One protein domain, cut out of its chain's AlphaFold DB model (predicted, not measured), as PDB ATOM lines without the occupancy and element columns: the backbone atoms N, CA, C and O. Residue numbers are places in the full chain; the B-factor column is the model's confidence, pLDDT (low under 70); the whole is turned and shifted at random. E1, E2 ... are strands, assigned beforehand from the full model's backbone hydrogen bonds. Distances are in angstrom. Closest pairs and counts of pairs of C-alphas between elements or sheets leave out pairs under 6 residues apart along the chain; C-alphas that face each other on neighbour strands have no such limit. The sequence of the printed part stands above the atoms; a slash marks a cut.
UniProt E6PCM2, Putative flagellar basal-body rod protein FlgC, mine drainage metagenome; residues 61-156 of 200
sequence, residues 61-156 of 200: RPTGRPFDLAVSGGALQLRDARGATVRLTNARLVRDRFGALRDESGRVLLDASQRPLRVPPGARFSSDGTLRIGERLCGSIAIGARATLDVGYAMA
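This is residues 61 to 156 of the 200 residues of the protein "Putative flagellar basal-body rod protein FlgC" of mine drainage metagenome (UniProt E6PCM2). With little regular structure, the domain has a small sheet, E4 E1 E7, as a wall with E8 over one face; the hairpins E2 with E3 and E5 with E6 are apart, each paired to the long loop of residues 93 to 129. The 96 printed residues have eight named strands, E1 to E8, and no named helix; the three-stranded sheet is antiparallel. The class is all strand, with only 32 residues in named elements. It is compact, radius of gyration of the C-alphas 12.1 A, spanning 35 by 30 by 26 A.

E1, residues 68 to 72, is 13.5 A long from C-alpha 68 at (24.522, -14.024, -22.288). E4 is 90 to 92, E7 148 to 151, E2 76 to 79, E3 85 to 88, E5 130 to 133, E6 136 to 140 and E8 153 to 155, ending at (17.226, -13.471, -28.451).

Within hydrogen-bond range are N 91 and O 69, 2.8 A, for E4 and E1; N 150 and O 70, 2.8 A, for E1 and E7; N 76 and O 88, 2.7 A, for E2 and E3; N 131 and O 139, 2.8 A, for E5 and E6. The closest C-alphas of E1 and E8 are Ala 70 and Ala 154, 5.6 A.

The C-alphas of Arg 82 and Glu 135 are farthest apart, 35.6 A. The printed part has no cut; E4 to E5 is a long link. No printed residue is under 70 in pLDDT.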
ATOM      1  N   ARG A  61      18.671 -18.215 -29.555       93.25
ATOM      2  CA  ARG A  61      19.845 -18.840 -30.161       93.25
ATOM      3  C   ARG A  61      20.901 -19.098 -29.085       93.25
ATOM      4  O   ARG A  61      21.279 -18.147 -28.396       93.25
ATOM      5  N   PRO A  62      21.408 -20.335 -28.940       94.44
ATOM      6  CA  PRO A  62      22.482 -20.614 -27.997       94.44
ATOM      7  C   PRO A  62      23.755 -19.873 -28.418       94.44
ATOM      8  O   PRO A  62      24.135 -19.890 -29.588       94.44
ATOM      9  N   THR A  63      24.424 -19.227 -27.465       94.19
ATOM     10  CA  THR A  63      25.675 -18.487 -27.711       94.19
ATOM     11  C   THR A  63      26.898 -19.171 -27.112       94.19
ATOM     12  O   THR A  63      28.029 -18.816 -27.441       94.19
ATOM     13  N   GLY A  64      26.685 -20.127 -26.201       90.25
ATOM     14  CA  GLY A  64      27.750 -20.815 -25.470       90.25
ATOM     15  C   GLY A  64      28.451 -19.948 -24.417       90.25
ATOM     16  O   GLY A  64      29.411 -20.401 -23.797       90.25
ATOM     17  N   ARG A  65      27.997 -18.710 -24.185       92.38
ATOM     18  CA  ARG A  65      28.599 -17.797 -23.206       92.38
ATOM     19  C   ARG A  65      27.819 -17.809 -21.894       92.38
ATOM     20  O   ARG A  65      26.614 -17.616 -21.908       92.38
ATOM     21  N   PRO A  66      28.477 -17.943 -20.733       89.75
ATOM     22  CA  PRO A  66      27.786 -18.155 -19.456       89.75
ATOM     23  C   PRO A  66      26.952 -16.961 -18.966       89.75
ATOM     24  O   PRO A  66      26.134 -17.127 -18.066       89.75
ATOM     25  N   PHE A  67      27.173 -15.764 -19.517       94.44
ATOM     26  CA  PHE A  67      26.514 -14.525 -19.097       94.44
ATOM     27  C   PHE A  67      25.834 -13.792 -20.259       94.44
ATOM     28  O   PHE A  67      25.592 -12.590 -20.176       94.44
ATOM     29  N   ASP A  68      25.502 -14.514 -21.326       95.56
ATOM     30  CA  ASP A  68      24.522 -14.024 -22.288       95.56
ATOM     31  C   ASP A  68      23.145 -14.349 -21.718       95.56
ATOM     32  O   ASP A  68      22.805 -15.516 -21.515       95.56
ATOM     33  N   LEU A  69      22.402 -13.310 -21.355       95.56
ATOM     34  CA  LEU A  69      21.125 -13.431 -20.670       95.56
ATOM     35  C   LEU A  69      20.018 -12.930 -21.589       95.56
ATOM     36  O   LEU A  69      20.057 -11.776 -22.015       95.56
ATOM     37  N   ALA A  70      19.021 -13.768 -21.852       95.56
ATOM     38  CA  ALA A  70      17.800 -13.396 -22.555       95.56
ATOM     39  C   ALA A  70      16.596 -13.542 -21.619       95.56
ATOM     40  O   ALA A  70      16.528 -14.471 -20.823       95.56
ATOM     41  N   VAL A  71      15.655 -12.607 -21.690       94.31
ATOM     42  CA  VAL A  71      14.452 -12.581 -20.859       94.31
ATOM     43  C   VAL A  71      13.223 -12.535 -21.751       94.31
ATOM     44  O   VAL A  71      13.052 -11.614 -22.550       94.31
ATOM     45  N   SER A  72      12.327 -13.497 -21.556       91.81
ATOM     46  CA  SER A  72      11.027 -13.550 -22.226       91.81
ATOM     47  C   SER A  72       9.933 -13.058 -21.280       91.81
ATOM     48  O   SER A  72       9.866 -13.491 -20.135       91.81
ATOM     49  N   GLY A  73       9.072 -12.135 -21.730       88.62
ATOM     50  CA  GLY A  73       7.962 -11.603 -20.916       88.62
ATOM     51  C   GLY A  73       8.369 -10.608 -19.817       88.62
ATOM     52  O   GLY A  73       7.569 -10.305 -18.932       88.62
ATOM     53  N   GLY A  74       9.599 -10.092 -19.869       91.75
ATOM     54  CA  GLY A  74      10.184  -9.235 -18.842       91.75
ATOM     55  C   GLY A  74      11.364  -8.413 -19.354       91.75
ATOM     56  O   GLY A  74      11.506  -8.212 -20.557       91.75
ATOM     57  N   ALA A  75      12.208  -7.926 -18.442       93.69
ATOM     58  CA  ALA A  75      13.443  -7.231 -18.808       93.69
ATOM     59  C   ALA A  75      14.510  -7.317 -17.710       93.69
ATOM     60  O   ALA A  75      14.201  -7.233 -16.524       93.69
ATOM     61  N   LEU A  76      15.770  -7.388 -18.125       95.69
ATOM     62  CA  LEU A  76      16.945  -7.105 -17.311       95.69
ATOM     63  C   LEU A  76      17.020  -5.608 -17.009       95.69
ATOM     64  O   LEU A  76      16.608  -4.781 -17.823       95.69
ATOM     65  N   GLN A  77      17.586  -5.260 -15.858       97.44
ATOM     66  CA  GLN A  77      17.798  -3.875 -15.449       97.44
ATOM     67  C   GLN A  77      19.291  -3.619 -15.322       97.44
ATOM     68  O   GLN A  77      19.965  -4.250 -14.509       97.44
ATOM     69  N   LEU A  78      19.812  -2.720 -16.152       97.56
ATOM     70  CA  LEU A  78      21.215  -2.336 -16.147       97.56
ATOM     71  C   LEU A  78      21.325  -0.849 -15.834       97.56
ATOM     72  O   LEU A  78      20.525  -0.060 -16.319       97.56
ATOM     73  N   ARG A  79      22.331  -0.445 -15.065       98.00
ATOM     74  CA  ARG A  79      22.576   0.963 -14.742       98.00
ATOM     75  C   ARG A  79      23.790   1.494 -15.482       98.00
ATOM     76  O   ARG A  79      24.848   0.867 -15.446       98.00
ATOM     77  N   ASP A  80      23.637   2.637 -16.135       96.19
ATOM     78  CA  ASP A  80      24.736   3.319 -16.811       96.19
ATOM     79  C   ASP A  80      25.659   4.070 -15.833       96.19
ATOM     80  O   ASP A  80      25.430   4.121 -14.621       96.19
ATOM     81  N   ALA A  81      26.734   4.657 -16.362       92.00
ATOM     82  CA  ALA A  81      27.693   5.426 -15.570       92.00
ATOM     83  C   ALA A  81      27.109   6.730 -14.988       92.00
ATOM     84  O   ALA A  81      27.661   7.267 -14.031       92.00
ATOM     85  N   ARG A  82      26.003   7.235 -15.548       94.56
ATOM     86  CA  ARG A  82      25.291   8.436 -15.084       94.56
ATOM     87  C   ARG A  82      24.244   8.108 -14.012       94.56
ATOM     88  O   ARG A  82      23.640   9.017 -13.457       94.56
ATOM     89  N   GLY A  83      24.047   6.825 -13.706       93.25
ATOM     90  CA  GLY A  83      23.090   6.341 -12.718       93.25
ATOM     91  C   GLY A  83      21.698   6.038 -13.278       93.25
ATOM     92  O   GLY A  83      20.840   5.618 -12.503       93.25
ATOM     93  N   ALA A  84      21.467   6.192 -14.584       96.06
ATOM     94  CA  ALA A  84      20.185   5.882 -15.203       96.06
ATOM     95  C   ALA A  84      20.021   4.369 -15.412       96.06
ATOM     96  O   ALA A  84      20.941   3.680 -15.864       96.06
ATOM     97  N   THR A  85      18.832   3.853 -15.095       96.12
ATOM     98  CA  THR A  85      18.485   2.442 -15.302       96.12
ATOM     99  C   THR A  85      17.872   2.241 -16.685       96.12
ATOM    100  O   THR A  85      16.863   2.851 -17.034       96.12
ATOM    101  N   VAL A  86      18.461   1.334 -17.454       95.38
ATOM    102  CA  VAL A  86      18.009   0.882 -18.769       95.38
ATOM    103  C   VAL A  86      17.429  -0.522 -18.638       95.38
ATOM    104  O   VAL A  86      17.983  -1.379 -17.947       95.38
ATOM    105  N   ARG A  87      16.307  -0.763 -19.319       94.38
ATOM    106  CA  ARG A  87      15.637  -2.065 -19.354       94.38
ATOM    107  C   ARG A  87      15.887  -2.739 -20.694       94.38
ATOM    108  O   ARG A  87      15.600  -2.135 -21.723       94.38
ATOM    109  N   LEU A  88      16.392  -3.969 -20.672       92.38
ATOM    110  CA  LEU A  88      16.732  -4.734 -21.875       92.38
ATOM    111  C   LEU A  88      16.125  -6.136 -21.814       92.38
ATOM    112  O   LEU A  88      16.095  -6.752 -20.755       92.38
ATOM    113  N   THR A  89      15.664  -6.666 -22.940       92.12
ATOM    114  CA  THR A  89      15.191  -8.059 -23.044       92.12
ATOM    115  C   THR A  89      16.337  -9.048 -23.224       92.12
ATOM    116  O   THR A  89      16.162 -10.233 -22.979       92.12
ATOM    117  N   ASN A  90      17.525  -8.584 -23.604       93.31
ATOM    118  CA  ASN A  90      18.746  -9.369 -23.603       93.31
ATOM    119  C   ASN A  90      19.938  -8.517 -23.149       93.31
ATOM    120  O   ASN A  90      19.927  -7.292 -23.238       93.31
ATOM    121  N   ALA A  91      20.987  -9.164 -22.666       94.56
ATOM    122  CA  ALA A  91      22.267  -8.514 -22.456       94.56
ATOM    123  C   ALA A  91      23.391  -9.535 -22.594       94.56
ATOM    124  O   ALA A  91      23.382 -10.583 -21.947       94.56
ATOM    125  N   ARG A  92      24.388  -9.188 -23.406       95.38
ATOM    126  CA  ARG A  92      25.688  -9.849 -23.388       95.38
ATOM    127  C   ARG A  92      26.509  -9.235 -22.267       95.38
ATOM    128  O   ARG A  92      26.857  -8.057 -22.337       95.38
ATOM    129  N   LEU A  93      26.817 -10.027 -21.247       96.44
ATOM    130  CA  LEU A  93      27.504  -9.539 -20.061       96.44
ATOM    131  C   LEU A  93      28.861 -10.212 -19.884       96.44
ATOM    132  O   LEU A  93      29.080 -11.370 -20.232       96.44
ATOM    133  N   VAL A  94      29.782  -9.472 -19.286       95.75
ATOM    134  CA  VAL A  94      31.082  -9.956 -18.842       95.75
ATOM    135  C   VAL A  94      31.205  -9.667 -17.359       95.75
ATOM    136  O   VAL A  94      30.882  -8.577 -16.885       95.75
ATOM    137  N   ARG A  95      31.675 -10.665 -16.613       95.88
ATOM    138  CA  ARG A  95      31.989 -10.493 -15.202       95.88
ATOM    139  C   ARG A  95      33.327  -9.783 -15.050       95.88
ATOM    140  O   ARG A  95      34.347 -10.299 -15.499       95.88
ATOM    141  N   ASP A  96      33.322  -8.633 -14.389       94.62
ATOM    142  CA  ASP A  96      34.544  -7.911 -14.048       94.62
ATOM    143  C   ASP A  96      35.286  -8.544 -12.853       94.62
ATOM    144  O   ASP A  96      34.802  -9.469 -12.195       94.62
ATOM    145  N   ARG A  97      36.487  -8.028 -12.549       92.94
ATOM    146  CA  ARG A  97      37.330  -8.513 -11.437       92.94
ATOM    147  C   ARG A  97      36.672  -8.406 -10.056       92.94
ATOM    148  O   ARG A  97      37.101  -9.074  -9.125       92.94
ATOM    149  N   PHE A  98      35.657  -7.557  -9.913       90.75
ATOM    150  CA  PHE A  98      34.922  -7.355  -8.669       90.75
ATOM    151  C   PHE A  98      33.639  -8.200  -8.611       90.75
ATOM    152  O   PHE A  98      32.864  -8.094  -7.654       90.75
ATOM    153  N   GLY A  99      33.406  -9.035  -9.625       94.06
ATOM    154  CA  GLY A  99      32.253  -9.913  -9.733       94.06
ATOM    155  C   GLY A  99      31.001  -9.239 -10.290       94.06
ATOM    156  O   GLY A  99      29.967  -9.896 -10.340       94.06
ATOM    157  N   ALA A 100      31.047  -7.970 -10.701       96.19
ATOM    158  CA  ALA A 100      29.885  -7.315 -11.292       96.19
ATOM    159  C   ALA A 100      29.740  -7.708 -12.767       96.19
ATOM    160  O   ALA A 100      30.735  -7.853 -13.478       96.19
ATOM    161  N   LEU A 101      28.503  -7.879 -13.234       97.19
ATOM    162  CA  LEU A 101      28.222  -8.142 -14.645       97.19
ATOM    163  C   LEU A 101      28.018  -6.830 -15.394       97.19
ATOM    164  O   LEU A 101      27.165  -6.029 -15.009       97.19
ATOM    165  N   ARG A 102      28.792  -6.622 -16.460       97.19
ATOM    166  CA  ARG A 102      28.733  -5.423 -17.298       97.19
ATOM    167  C   ARG A 102      28.560  -5.782 -18.756       97.19
ATOM    168  O   ARG A 102      29.132  -6.769 -19.205       97.19
ATOM    169  N   ASP A 103      27.807  -4.976 -19.482       95.75
ATOM    170  CA  ASP A 103      27.753  -5.090 -20.935       95.75
ATOM    171  C   ASP A 103      28.889  -4.316 -21.620       95.75
ATOM    172  O   ASP A 103      29.733  -3.688 -20.974       95.75
ATOM    173  N   GLU A 104      28.906  -4.365 -22.950       92.88
ATOM    174  CA  GLU A 104      29.869  -3.649 -23.794       92.88
ATOM    175  C   GLU A 104      29.780  -2.119 -23.678       92.88
ATOM    176  O   GLU A 104      30.785  -1.432 -23.848       92.88
ATOM    177  N   SER A 105      28.611  -1.576 -23.322       93.69
ATOM    178  CA  SER A 105      28.422  -0.150 -23.026       93.69
ATOM    179  C   SER A 105      28.888   0.237 -21.613       93.69
ATOM    180  O   SER A 105      28.773   1.399 -21.221       93.69
ATOM    181  N   GLY A 106      29.380  -0.718 -20.817       94.75
ATOM    182  CA  GLY A 106      29.825  -0.511 -19.439       94.75
ATOM    183  C   GLY A 106      28.698  -0.448 -18.401       94.75
ATOM    184  O   GLY A 106      28.982  -0.223 -17.216       94.75
ATOM    185  N   ARG A 107      27.440  -0.665 -18.807       97.31
ATOM    186  CA  ARG A 107      26.272  -0.662 -17.916       97.31
ATOM    187  C   ARG A 107      26.308  -1.904 -17.034       97.31
ATOM    188  O   ARG A 107      26.645  -2.989 -17.499       97.31
ATOM    189  N   VAL A 108      25.967  -1.754 -15.758       97.62
ATOM    190  CA  VAL A 108      26.063  -2.830 -14.761       97.62
ATOM    191  C   VAL A 108      24.704  -3.458 -14.476       97.62
ATOM    192  O   VAL A 108      23.743  -2.735 -14.234       97.62
ATOM    193  N   LEU A 109      24.623  -4.789 -14.465       97.81
ATOM    194  CA  LEU A 109      23.398  -5.512 -14.119       97.81
ATOM    195  C   LEU A 109      23.025  -5.287 -12.648       97.81
ATOM    196  O   LEU A 109      23.877  -5.377 -11.759       97.81
ATOM    197  N   LEU A 110      21.746  -5.015 -12.395       97.75
ATOM    198  CA  LEU A 110      21.198  -4.780 -11.064       97.75
ATOM    199  C   LEU A 110      20.507  -6.024 -10.496       97.75
ATOM    200  O   LEU A 110      19.906  -6.809 -11.226       97.75
ATOM    201  N   ASP A 111      20.571  -6.169  -9.175       96.38
ATOM    202  CA  ASP A 111      19.791  -7.118  -8.393       96.38
ATOM    203  C   ASP A 111      18.335  -6.640  -8.208       96.38
ATOM    204  O   ASP A 111      17.948  -5.530  -8.595       96.38
ATOM    205  N   ALA A 112      17.501  -7.477  -7.591       93.94
ATOM    206  CA  ALA A 112      16.111  -7.143  -7.284       93.94
ATOM    207  C   ALA A 112      15.952  -5.935  -6.333       93.94
ATOM    208  O   ALA A 112      14.878  -5.341  -6.274       93.94
ATOM    209  N   SER A 113      17.013  -5.540  -5.624       94.62
ATOM    210  CA  SER A 113      17.075  -4.376  -4.736       94.62
ATOM    211  C   SER A 113      17.698  -3.135  -5.401       94.62
ATOM    212  O   SER A 113      18.065  -2.199  -4.693       94.62
ATOM    213  N   GLN A 114      17.824  -3.104  -6.736       95.00
ATOM    214  CA  GLN A 114      18.399  -1.993  -7.518       95.00
ATOM    215  C   GLN A 114      19.886  -1.703  -7.238       95.00
ATOM    216  O   GLN A 114      20.387  -0.607  -7.512       95.00
ATOM    217  N   ARG A 115      20.634  -2.679  -6.720       95.25
ATOM    218  CA  ARG A 115      22.084  -2.569  -6.494       95.25
ATOM    219  C   ARG A 115      22.844  -3.389  -7.532       95.25
ATOM    220  O   ARG A 115      22.311  -4.380  -8.010       95.25
ATOM    221  N   PRO A 116      24.092  -3.036  -7.884       95.38
ATOM    222  CA  PRO A 116      24.905  -3.863  -8.771       95.38
ATOM    223  C   PRO A 116      24.991  -5.312  -8.279       95.38
ATOM    224  O   PRO A 116      25.472  -5.563  -7.170       95.38
ATOM    225  N   LEU A 117      24.545  -6.259  -9.104       95.94
ATOM    226  CA  LEU A 117      24.606  -7.675  -8.773       95.94
ATOM    227  C   LEU A 117      26.065  -8.134  -8.785       95.94
ATOM    228  O   LEU A 117      26.770  -7.983  -9.785       95.94
ATOM    229  N   ARG A 118      26.507  -8.745  -7.684       95.00
ATOM    230  CA  ARG A 118      27.806  -9.419  -7.609       95.00
ATOM    231  C   ARG A 118      27.615 -10.915  -7.796       95.00
ATOM    232  O   ARG A 118      26.865 -11.543  -7.057       95.00
ATOM    233  N   VAL A 119      28.325 -11.474  -8.768       95.00
ATOM    234  CA  VAL A 119      28.270 -12.882  -9.158       95.00
ATOM    235  C   VAL A 119      29.555 -13.587  -8.727       95.00
ATOM    236  O   VAL A 119      30.579 -13.458  -9.405       95.00
ATOM    237  N   PRO A 120      29.548 -14.352  -7.622       92.88
ATOM    238  CA  PRO A 120      30.741 -15.063  -7.183       92.88
ATOM    239  C   PRO A 120      31.172 -16.150  -8.191       92.88
ATOM    240  O   PRO A 120      30.359 -16.622  -8.996       92.88
ATOM    241  N   PRO A 121      32.448 -16.575  -8.186       90.69
ATOM    242  CA  PRO A 121      32.902 -17.733  -8.958       90.69
ATOM    243  C   PRO A 121      32.044 -18.978  -8.681       90.69
ATOM    244  O   PRO A 121      31.714 -19.260  -7.535       90.69
ATOM    245  N   GLY A 122      31.656 -19.700  -9.737       90.81
ATOM    246  CA  GLY A 122      30.811 -20.899  -9.637       90.81
ATOM    247  C   GLY A 122      29.303 -20.647  -9.502       90.81
ATOM    248  O   GLY A 122      28.537 -21.606  -9.564       90.81
ATOM    249  N   ALA A 123      28.858 -19.393  -9.356       93.44
ATOM    250  CA  ALA A 123      27.434 -19.076  -9.291       93.44
ATOM    251  C   ALA A 123      26.742 -19.249 -10.650       93.44
ATOM    252  O   ALA A 123      27.304 -18.902 -11.691       93.44
ATOM    253  N   ARG A 124      25.513 -19.770 -10.626       93.06
ATOM    254  CA  ARG A 124      24.669 -20.011 -11.800       93.06
ATOM    255  C   ARG A 124      23.316 -19.340 -11.624       93.06
ATOM    256  O   ARG A 124      22.791 -19.285 -10.513       93.06
ATOM    257  N   PHE A 125      22.783 -18.824 -12.724       95.19
ATOM    258  CA  PHE A 125      21.424 -18.306 -12.772       95.19
ATOM    259  C   PHE A 125      20.433 -19.443 -13.026       95.19
ATOM    260  O   PHE A 125      20.698 -20.328 -13.840       95.19
ATOM    261  N   SER A 126      19.298 -19.379 -12.347       94.06
ATOM    262  CA  SER A 126      18.109 -20.187 -12.610       94.06
ATOM    263  C   SER A 126      17.143 -19.428 -13.523       94.06
ATOM    264  O   SER A 126      17.247 -18.209 -13.684       94.06
ATOM    265  N   SER A 127      16.164 -20.130 -14.096       93.06
ATOM    266  CA  SER A 127      15.187 -19.554 -15.034       93.06
ATOM    267  C   SER A 127      14.264 -18.489 -14.427       93.06
ATOM    268  O   SER A 127      13.625 -17.741 -15.158       93.06
ATOM    269  N   ASP A 128      14.189 -18.404 -13.101       93.12
ATOM    270  CA  ASP A 128      13.433 -17.397 -12.350       93.12
ATOM    271  C   ASP A 128      14.249 -16.124 -12.043       93.12
ATOM    272  O   ASP A 128      13.755 -15.200 -11.399       93.12
ATOM    273  N   GLY A 129      15.509 -16.064 -12.485       93.94
ATOM    274  CA  GLY A 129      16.411 -14.953 -12.200       93.94
ATOM    275  C   GLY A 129      17.104 -15.034 -10.839       93.94
ATOM    276  O   GLY A 129      17.781 -14.080 -10.445       93.94
ATOM    277  N   THR A 130      16.988 -16.145 -10.108       95.06
ATOM    278  CA  THR A 130      17.790 -16.368  -8.898       95.06
ATOM    279  C   THR A 130      19.211 -16.796  -9.251       95.06
ATOM    280  O   THR A 130      19.454 -17.487 -10.236       95.06
ATOM    281  N   LEU A 131      20.178 -16.363  -8.446       95.56
ATOM    282  CA  LEU A 131      21.592 -16.684  -8.589       95.56
ATOM    283  C   LEU A 131      22.021 -17.567  -7.416       95.56
ATOM    284  O   LEU A 131      21.941 -17.135  -6.263       95.56
ATOM    285  N   ARG A 132      22.507 -18.783  -7.690       94.94
ATOM    286  CA  ARG A 132      22.852 -19.771  -6.654       94.94
ATOM    287  C   ARG A 132      24.228 -20.401  -6.867       94.94
ATOM    288  O   ARG A 132      24.715 -20.490  -7.991       94.94
ATOM    289  N   ILE A 133      24.843 -20.853  -5.775       95.19
ATOM    290  CA  ILE A 133      26.001 -21.763  -5.776       95.19
ATOM    291  C   ILE A 133      25.573 -23.019  -5.028       95.19
ATOM    292  O   ILE A 133      25.422 -22.975  -3.805       95.19
ATOM    293  N   GLY A 134      25.340 -24.112  -5.757       89.81
ATOM    294  CA  GLY A 134      24.622 -25.261  -5.202       89.81
ATOM    295  C   GLY A 134      23.278 -24.801  -4.629       89.81
ATOM    296  O   GLY A 134      22.533 -24.083  -5.294       89.81
ATOM    297  N   GLU A 135      23.028 -25.106  -3.358       89.06
ATOM    298  CA  GLU A 135      21.800 -24.703  -2.662       89.06
ATOM    299  C   GLU A 135      21.811 -23.260  -2.132       89.06
ATOM    300  O   GLU A 135      20.761 -22.717  -1.780       89.06
ATOM    301  N   ARG A 136      22.970 -22.592  -2.090       93.62
ATOM    302  CA  ARG A 136      23.100 -21.267  -1.471       93.62
ATOM    303  C   ARG A 136      22.645 -20.153  -2.411       93.62
ATOM    304  O   ARG A 136      23.289 -19.895  -3.431       93.62
ATOM    305  N   LEU A 137      21.600 -19.423  -2.018       93.31
ATOM    306  CA  LEU A 137      21.176 -18.196  -2.694       93.31
ATOM    307  C   LEU A 137      22.240 -17.100  -2.527       93.31
ATOM    308  O   LEU A 137      22.637 -16.761  -1.414       93.31
ATOM    309  N   CYS A 138      22.716 -16.561  -3.646       92.88
ATOM    310  CA  CYS A 138      23.722 -15.498  -3.699       92.88
ATOM    311  C   CYS A 138      23.115 -14.138  -4.067       92.88
ATOM    312  O   CYS A 138      23.682 -13.106  -3.724       92.88
ATOM    313  N   GLY A 139      21.978 -14.136  -4.764       93.69
ATOM    314  CA  GLY A 139      21.254 -12.936  -5.166       93.69
ATOM    315  C   GLY A 139      20.116 -13.278  -6.119       93.69
ATOM    316  O   GLY A 139      19.884 -14.445  -6.431       93.69
ATOM    317  N   SER A 140      19.408 -12.265  -6.595       95.50
ATOM    318  CA  SER A 140      18.388 -12.416  -7.630       95.50
ATOM    319  C   SER A 140      18.282 -11.141  -8.449       95.50
ATOM    320  O   SER A 140      18.634 -10.059  -7.975       95.50
ATOM    321  N   ILE A 141      17.800 -11.267  -9.679       96.06
ATOM    322  CA  ILE A 141      17.493 -10.139 -10.556       96.06
ATOM    323  C   ILE A 141      15.981  -9.987 -10.710       96.06
ATOM    324  O   ILE A 141      15.247 -10.969 -10.783       96.06
ATOM    325  N   ALA A 142      15.499  -8.747 -10.772       94.12
ATOM    326  CA  ALA A 142      14.084  -8.472 -11.004       94.12
ATOM    327  C   ALA A 142      13.778  -8.463 -12.510       94.12
ATOM    328  O   ALA A 142      13.928  -7.427 -13.161       94.12
ATOM    329  N   ILE A 143      13.335  -9.612 -13.037       92.81
ATOM    330  CA  ILE A 143      12.970  -9.790 -14.458       92.81
ATOM    331  C   ILE A 143      11.476  -9.595 -14.752       92.81
ATOM    332  O   ILE A 143      11.120  -9.227 -15.869       92.81
ATOM    333  N   GLY A 144      10.607  -9.766 -13.751       90.12
ATOM    334  CA  GLY A 144       9.146  -9.659 -13.868       90.12
ATOM    335  C   GLY A 144       8.432 -10.947 -13.441       90.12
ATOM    336  O   GLY A 144       8.971 -12.035 -13.586       90.12
ATOM    337  N   ALA A 145       7.208 -10.832 -12.916       83.44
ATOM    338  CA  ALA A 145       6.514 -11.937 -12.238       83.44
ATOM    339  C   ALA A 145       6.157 -13.145 -13.128       83.44
ATOM    340  O   ALA A 145       5.934 -14.236 -12.617       83.44
ATOM    341  N   ARG A 146       6.065 -12.954 -14.448       87.38
ATOM    342  CA  ARG A 146       5.790 -14.020 -15.433       87.38
ATOM    343  C   ARG A 146       6.922 -14.176 -16.448       87.38
ATOM    344  O   ARG A 146       6.709 -14.745 -17.514       87.38
ATOM    345  N   ALA A 147       8.083 -13.601 -16.147       92.75
ATOM    346  CA  ALA A 147       9.215 -13.618 -17.050       92.75
ATOM    347  C   ALA A 147      10.073 -14.864 -16.823       92.75
ATOM    348  O   ALA A 147      10.193 -15.339 -15.695       92.75
ATOM    349  N   THR A 148      10.697 -15.353 -17.888       94.00
ATOM    350  CA  THR A 148      11.678 -16.442 -17.830       94.00
ATOM    351  C   THR A 148      13.038 -15.934 -18.280       94.00
ATOM    352  O   THR A 148      13.125 -15.134 -19.212       94.00
ATOM    353  N   LEU A 149      14.087 -16.379 -17.591       95.31
ATOM    354  CA  LEU A 149      15.481 -16.106 -17.916       95.31
ATOM    355  C   LEU A 149      16.104 -17.312 -18.621       95.31
ATOM    356  O   LEU A 149      16.144 -18.411 -18.072       95.31
ATOM    357  N   ASP A 150      16.677 -17.064 -19.788       95.44
ATOM    358  CA  ASP A 150      17.418 -18.032 -20.582       95.44
ATOM    359  C   ASP A 150      18.903 -17.654 -20.567       95.44
ATOM    360  O   ASP A 150      19.312 -16.590 -21.038       95.44
ATOM    361  N   VAL A 151      19.716 -18.523 -19.968       95.06
ATOM    362  CA  VAL A 151      21.147 -18.292 -19.725       95.06
ATOM    363  C   VAL A 151      21.968 -18.981 -20.804       95.06
ATOM    364  O   VAL A 151      21.777 -20.164 -21.076       95.06
ATOM    365  N   GLY A 152      22.922 -18.263 -21.388       94.88
ATOM    366  CA  GLY A 152      23.699 -18.737 -22.531       94.88
ATOM    367  C   GLY A 152      22.962 -18.648 -23.858       94.88
ATOM    368  O   GLY A 152      23.341 -19.332 -24.812       94.88
ATOM    369  N   TYR A 153      21.939 -17.798 -23.915       94.81
ATOM    370  CA  TYR A 153      21.142 -17.549 -25.104       94.81
ATOM    371  C   TYR A 153      21.113 -16.058 -25.430       94.81
ATOM    372  O   TYR A 153      21.095 -15.200 -24.549       94.81
ATOM    373  N   ALA A 154      21.056 -15.768 -26.724       92.94
ATOM    374  CA  ALA A 154      20.692 -14.465 -27.250       92.94
ATOM    375  C   ALA A 154      19.330 -14.586 -27.929       92.94
ATOM    376  O   ALA A 154      19.058 -15.552 -28.645       92.94
ATOM    377  N   MET A 155      18.472 -13.599 -27.707       93.31
ATOM    378  CA  MET A 155      17.226 -13.471 -28.451       93.31
ATOM    379  C   MET A 155      17.546 -12.882 -29.824       93.31
ATOM    380  O   MET A 155      18.201 -11.848 -29.895       93.31
ATOM    381  N   ALA A 156      17.111 -13.522 -30.901       92.44
ATOM    382  CA  ALA A 156      17.174 -12.965 -32.247       92.44
ATOM    383  C   ALA A 156      16.100 -11.881 -32.439       92.44
ATOM    384  O   ALA A 156      15.150 -11.792 -31.653       92.44
TER     385      ALA A 156